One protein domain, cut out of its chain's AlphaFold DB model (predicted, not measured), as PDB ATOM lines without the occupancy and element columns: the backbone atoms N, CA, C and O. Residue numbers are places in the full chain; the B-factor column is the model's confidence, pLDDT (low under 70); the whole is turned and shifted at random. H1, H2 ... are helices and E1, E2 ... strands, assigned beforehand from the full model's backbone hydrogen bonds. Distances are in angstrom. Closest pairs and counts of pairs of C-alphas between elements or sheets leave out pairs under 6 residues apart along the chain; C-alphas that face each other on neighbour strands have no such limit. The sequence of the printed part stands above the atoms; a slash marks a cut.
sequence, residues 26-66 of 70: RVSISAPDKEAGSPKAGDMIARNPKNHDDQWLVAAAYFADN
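This is residues 26 to 66 of the 70 residues of an uncharacterized protein of bacterium M00.F.Ca.ET.163.01.1.1 (UniProt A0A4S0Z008). A twisted strand hairpin, E1 and E2, makes the long axis, with a short helix on either side of its open end, H1 and H2. Before H1, residues 27 to 28 pair parallel with residues 55 to 56 of E2. The printed part has 41 residues, in the order H1, E1, E2, H2, with an antiparallel sheet E1 - E2 and a mixed class. It is compact, with a radius of gyration of the C-alphas of 10.3 A and spans of 28 by 20 by 15 A.

H1 is residues 31 to 35, 6.2 A long, from C-alpha 31 at (22.692, 22.505, -19.268). E1 is residues 44 to 48, 13.4 A. E2 is residues 51 to 58, 17.2 A, and bends by 63 degrees at residue 54. H2 is residues 60 to 66, 10.2 A, ending with C-alpha 66 at (40.883, 22.229, -9.675).

The hairpin E1 and E2 is antiparallel at 148 degrees, with N 46 and O 56 within hydrogen-bond range at 2.9 A. The closest C-alphas of E1 and H2, Met 44 and Ala 60, are 6.5 A apart. H1 and H2 are apart. In both helices every O i to N i+4 pair is within hydrogen-bond range.

The farthest C-alphas, Glu 35 and Lys 50, are 29.7 A apart. The printed part has no cut and no long link, and no printed residue is under 70 in pLDDT.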
ATOM      1  N   ARG A  26      17.992  28.407  -5.881       93.25
ATOM      2  CA  ARG A  26      18.951  29.521  -6.002       93.25
ATOM      3  C   ARG A  26      20.305  29.109  -6.580       93.25
ATOM      4  O   ARG A  26      21.204  29.940  -6.669       93.25
ATOM      5  N   VAL A  27      20.470  27.842  -6.953       97.25
ATOM      6  CA  VAL A  27      21.735  27.321  -7.477       97.25
ATOM      7  C   VAL A  27      21.682  27.300  -8.997       97.25
ATOM      8  O   VAL A  27      20.852  26.625  -9.606       97.25
ATOM      9  N   SER A  28      22.618  28.002  -9.624       97.88
ATOM     10  CA  SER A  28      22.808  27.940 -11.069       97.88
ATOM     11  C   SER A  28      23.405  26.591 -11.468       97.88
ATOM     12  O   SER A  28      24.452  26.190 -10.962       97.88
ATOM     13  N   ILE A  29      22.752  25.901 -12.404       97.56
ATOM     14  CA  ILE A  29      23.215  24.623 -12.960       97.56
ATOM     15  C   ILE A  29      23.246  24.749 -14.480       97.56
ATOM     16  O   ILE A  29      22.234  25.122 -15.089       97.56
ATOM     17  N   SER A  30      24.390  24.439 -15.090       96.88
ATOM     18  CA  SER A  30      24.545  24.483 -16.544       96.88
ATOM     19  C   SER A  30      23.725  23.379 -17.230       96.88
ATOM     20  O   SER A  30      23.370  22.376 -16.610       96.88
ATOM     21  N   ALA A  31      23.393  23.549 -18.514       97.50
ATOM     22  CA  ALA A  31      22.692  22.505 -19.268       97.50
ATOM     23  C   ALA A  31      23.501  21.189 -19.356       97.50
ATOM     24  O   ALA A  31      22.917  20.153 -19.039       97.50
ATOM     25  N   PRO A  32      24.820  21.202 -19.648       96.94
ATOM     26  CA  PRO A  32      25.635  19.985 -19.621       96.94
ATOM     27  C   PRO A  32      25.634  19.267 -18.269       96.94
ATOM     28  O   PRO A  32      25.549  18.042 -18.230       96.94
ATOM     29  N   ASP A  33      25.678  20.003 -17.153       97.06
ATOM     30  CA  ASP A  33      25.628  19.386 -15.822       97.06
ATOM     31  C   ASP A  33      24.274  18.699 -15.589       97.06
ATOM     32  O   ASP A  33      24.224  17.565 -15.110       97.06
ATOM     33  N   LYS A  34      23.164  19.336 -15.992       97.00
ATOM     34  CA  LYS A  34      21.824  18.723 -15.925       97.00
ATOM     35  C   LYS A  34      21.733  17.460 -16.782       97.00
ATOM     36  O   LYS A  34      21.212  16.449 -16.319       97.00
ATOM     37  N   GLU A  35      22.252  17.501 -18.008       97.12
ATOM     38  CA  GLU A  35      22.303  16.347 -18.920       97.12
ATOM     39  C   GLU A  35      23.155  15.203 -18.349       97.12
ATOM     40  O   GLU A  35      22.814  14.032 -18.511       97.12
ATOM     41  N   ALA A  36      24.217  15.533 -17.610       96.12
ATOM     42  CA  ALA A  36      25.061  14.584 -16.889       96.12
ATOM     43  C   ALA A  36      24.451  14.084 -15.561       96.12
ATOM     44  O   ALA A  36      25.109  13.335 -14.824       96.12
ATOM     45  N   GLY A  37      23.215  14.481 -15.242       96.44
ATOM     46  CA  GLY A  37      22.468  14.039 -14.067       96.44
ATOM     47  C   GLY A  37      22.799  14.785 -12.775       96.44
ATOM     48  O   GLY A  37      22.539  14.249 -11.701       96.44
ATOM     49  N   SER A  38      23.391  15.978 -12.851       96.88
ATOM     50  CA  SER A  38      23.608  16.833 -11.682       96.88
ATOM     51  C   SER A  38      22.325  17.589 -11.280       96.88
ATOM     52  O   SER A  38      21.521  17.956 -12.142       96.88
ATOM     53  N   PRO A  39      22.128  17.874  -9.980       97.38
ATOM     54  CA  PRO A  39      23.053  17.584  -8.888       97.38
ATOM     55  C   PRO A  39      23.065  16.097  -8.499       97.38
ATOM     56  O   PRO A  39      22.025  15.442  -8.457       97.38
ATOM     57  N   LYS A  40      24.254  15.572  -8.194       97.06
ATOM     58  CA  LYS A  40      24.459  14.188  -7.742       97.06
ATOM     59  C   LYS A  40      25.544  14.103  -6.673       97.06
ATOM     60  O   LYS A  40      26.286  15.051  -6.430       97.06
ATOM     61  N   ALA A  41      25.638  12.947  -6.017       97.19
ATOM     62  CA  ALA A  41      26.629  12.716  -4.969       97.19
ATOM     63  C   ALA A  41      28.058  13.002  -5.470       97.19
ATOM     64  O   ALA A  41      28.460  12.520  -6.528       97.19
ATOM     65  N   GLY A  42      28.808  13.780  -4.686       96.81
ATOM     66  CA  GLY A  42      30.157  14.239  -5.024       96.81
ATOM     67  C   GLY A  42      30.206  15.618  -5.686       96.81
ATOM     68  O   GLY A  42      31.266  16.238  -5.665       96.81
ATOM     69  N   ASP A  43      29.092  16.122  -6.230       98.38
ATOM     70  CA  ASP A  43      29.029  17.509  -6.688       98.38
ATOM     71  C   ASP A  43      29.173  18.473  -5.510       98.38
ATOM     72  O   ASP A  43      28.876  18.158  -4.352       98.38
ATOM     73  N   MET A  44      29.610  19.682  -5.831       98.38
ATOM     74  CA  MET A  44      29.812  20.755  -4.876       98.38
ATOM     75  C   MET A  44      28.888  21.923  -5.199       98.38
ATOM     76  O   MET A  44      28.556  22.185  -6.355       98.38
ATOM     77  N   ILE A  45      28.518  22.671  -4.167       98.25
ATOM     78  CA  ILE A  45      27.866  23.971  -4.288       98.25
ATOM     79  C   ILE A  45      28.902  25.030  -3.957       98.25
ATOM     80  O   ILE A  45      29.407  25.090  -2.833       98.25
ATOM     81  N   ALA A  46      29.231  25.840  -4.955       97.75
ATOM     82  CA  ALA A  46      30.084  27.001  -4.816       97.75
ATOM     83  C   ALA A  46      29.232  28.260  -4.647       97.75
ATOM     84  O   ALA A  46      28.104  28.328  -5.136       97.75
ATOM     85  N   ARG A  47      29.782  29.270  -3.972       97.44
ATOM     86  CA  ARG A  47      29.120  30.569  -3.826       97.44
ATOM     87  C   ARG A  47      30.082  31.734  -3.964       97.44
ATOM     88  O   ARG A  47      31.294  31.596  -3.772       97.44
ATOM     89  N   ASN A  48      29.534  32.905  -4.253       95.50
ATOM     90  CA  ASN A  48      30.285  34.149  -4.260       95.50
ATOM     91  C   ASN A  48      30.519  34.637  -2.812       95.50
ATOM     92  O   ASN A  48      29.546  34.960  -2.133       95.50
ATOM     93  N   PRO A  49      31.771  34.789  -2.334       93.50
ATOM     94  CA  PRO A  49      32.051  35.218  -0.953       93.50
ATOM     95  C   PRO A  49      31.523  36.615  -0.590       93.50
ATOM     96  O   PRO A  49      31.465  36.981   0.579       93.50
ATOM     97  N   LYS A  50      31.189  37.445  -1.588       94.12
ATOM     98  CA  LYS A  50      30.610  38.782  -1.374       94.12
ATOM     99  C   LYS A  50      29.086  38.796  -1.465       94.12
ATOM    100  O   LYS A  50      28.471  39.754  -1.011       94.12
ATOM    101  N   ASN A  51      28.492  37.775  -2.078       94.44
ATOM    102  CA  ASN A  51      27.053  37.639  -2.242       94.44
ATOM    103  C   ASN A  51      26.667  36.162  -2.114       94.44
ATOM    104  O   ASN A  51      26.685  35.426  -3.096       94.44
ATOM    105  N   HIS A  52      26.310  35.723  -0.909       94.56
ATOM    106  CA  HIS A  52      26.007  34.312  -0.657       94.56
ATOM    107  C   HIS A  52      24.718  33.810  -1.328       94.56
ATOM    108  O   HIS A  52      24.498  32.600  -1.348       94.56
ATOM    109  N   ASP A  53      23.889  34.697  -1.888       93.94
ATOM    110  CA  ASP A  53      22.738  34.299  -2.704       93.94
ATOM    111  C   ASP A  53      23.141  33.851  -4.119       93.94
ATOM    112  O   ASP A  53      22.376  33.150  -4.774       93.94
ATOM    113  N   ASP A  54      24.341  34.220  -4.581       95.88
ATOM    114  CA  ASP A  54      24.892  33.791  -5.865       95.88
ATOM    115  C   ASP A  54      25.635  32.461  -5.694       95.88
ATOM    116  O   ASP A  54      26.762  32.409  -5.181       95.88
ATOM    117  N   GLN A  55      24.953  31.381  -6.076       97.88
ATOM    118  CA  GLN A  55      25.406  30.004  -5.923       97.88
ATOM    119  C   GLN A  55      25.402  29.280  -7.267       97.88
ATOM    120  O   GLN A  55      24.516  29.481  -8.104       97.88
ATOM    121  N   TRP A  56      26.369  28.389  -7.467       98.19
ATOM    122  CA  TRP A  56      26.453  27.553  -8.659       98.19
ATOM    123  C   TRP A  56      26.946  26.148  -8.333       98.19
ATOM    124  O   TRP A  56      27.727  25.931  -7.403       98.19
ATOM    125  N   LEU A  57      26.468  25.189  -9.119       98.38
ATOM    126  CA  LEU A  57      26.925  23.813  -9.046       98.38
ATOM    127  C   LEU A  57      28.319  23.693  -9.668       98.38
ATOM    128  O   LEU A  57      28.611  24.273 -10.714       98.38
ATOM    129  N   VAL A  58      29.176  22.918  -9.016       98.12
ATOM    130  CA  VAL A  58      30.472  22.491  -9.530       98.12
ATOM    131  C   VAL A  58      30.470  20.971  -9.553       98.12
ATOM    132  O   VAL A  58      30.345  20.333  -8.508       98.12
ATOM    133  N   ALA A  59      30.604  20.393 -10.745       98.31
ATOM    134  CA  ALA A  59      30.635  18.948 -10.913       98.31
ATOM    135  C   ALA A  59      31.798  18.314 -10.132       98.31
ATOM    136  O   ALA A  59      32.899  18.871 -10.086       98.31
ATOM    137  N   ALA A  60      31.573  17.119  -9.584       97.81
ATOM    138  CA  ALA A  60      32.549  16.392  -8.765       97.81
ATOM    139  C   ALA A  60      33.953  16.300  -9.399       97.81
ATOM    140  O   ALA A  60      34.959  16.549  -8.737       97.81
ATOM    141  N   ALA A  61      34.024  15.981 -10.698       97.38
ATOM    142  CA  ALA A  61      35.288  15.857 -11.426       97.38
ATOM    143  C   ALA A  61      36.024  17.200 -11.535       97.38
ATOM    144  O   ALA A  61      37.208  17.289 -11.227       97.38
ATOM    145  N   TYR A  62      35.304  18.272 -11.884       97.56
ATOM    146  CA  TYR A  62      35.894  19.608 -11.952       97.56
ATOM    147  C   TYR A  62      36.399  20.060 -10.580       97.56
ATOM    148  O   TYR A  62      37.449  20.692 -10.491       97.56
ATOM    149  N   PHE A  63      35.672  19.727  -9.509       97.88
ATOM    150  CA  PHE A  63      36.127  20.003  -8.155       97.88
ATOM    151  C   PHE A  63      37.459  19.302  -7.847       97.88
ATOM    152  O   PHE A  63      38.416  19.967  -7.459       97.88
ATOM    153  N   ALA A  64      37.530  17.989  -8.074       97.50
ATOM    154  CA  ALA A  64      38.722  17.190  -7.798       97.50
ATOM    155  C   ALA A  64      39.957  17.650  -8.595       97.50
ATOM    156  O   ALA A  64      41.063  17.641  -8.064       97.50
ATOM    157  N   ASP A  65      39.766  18.091  -9.841       97.69
ATOM    158  CA  ASP A  65      40.865  18.510 -10.716       97.69
ATOM    159  C   ASP A  65      41.387  19.930 -10.422       97.69
ATOM    160  O   ASP A  65      42.487  20.279 -10.853       97.69
ATOM    161  N   ASN A  66      40.601  20.785  -9.749       96.38
ATOM    162  CA  ASN A  66      40.883  22.229  -9.675       96.38
ATOM    163  C   ASN A  66      40.946  22.816  -8.255       96.38
ATOM    164  O   ASN A  66      41.308  23.989  -8.118       96.38
TER     165      ASN A  66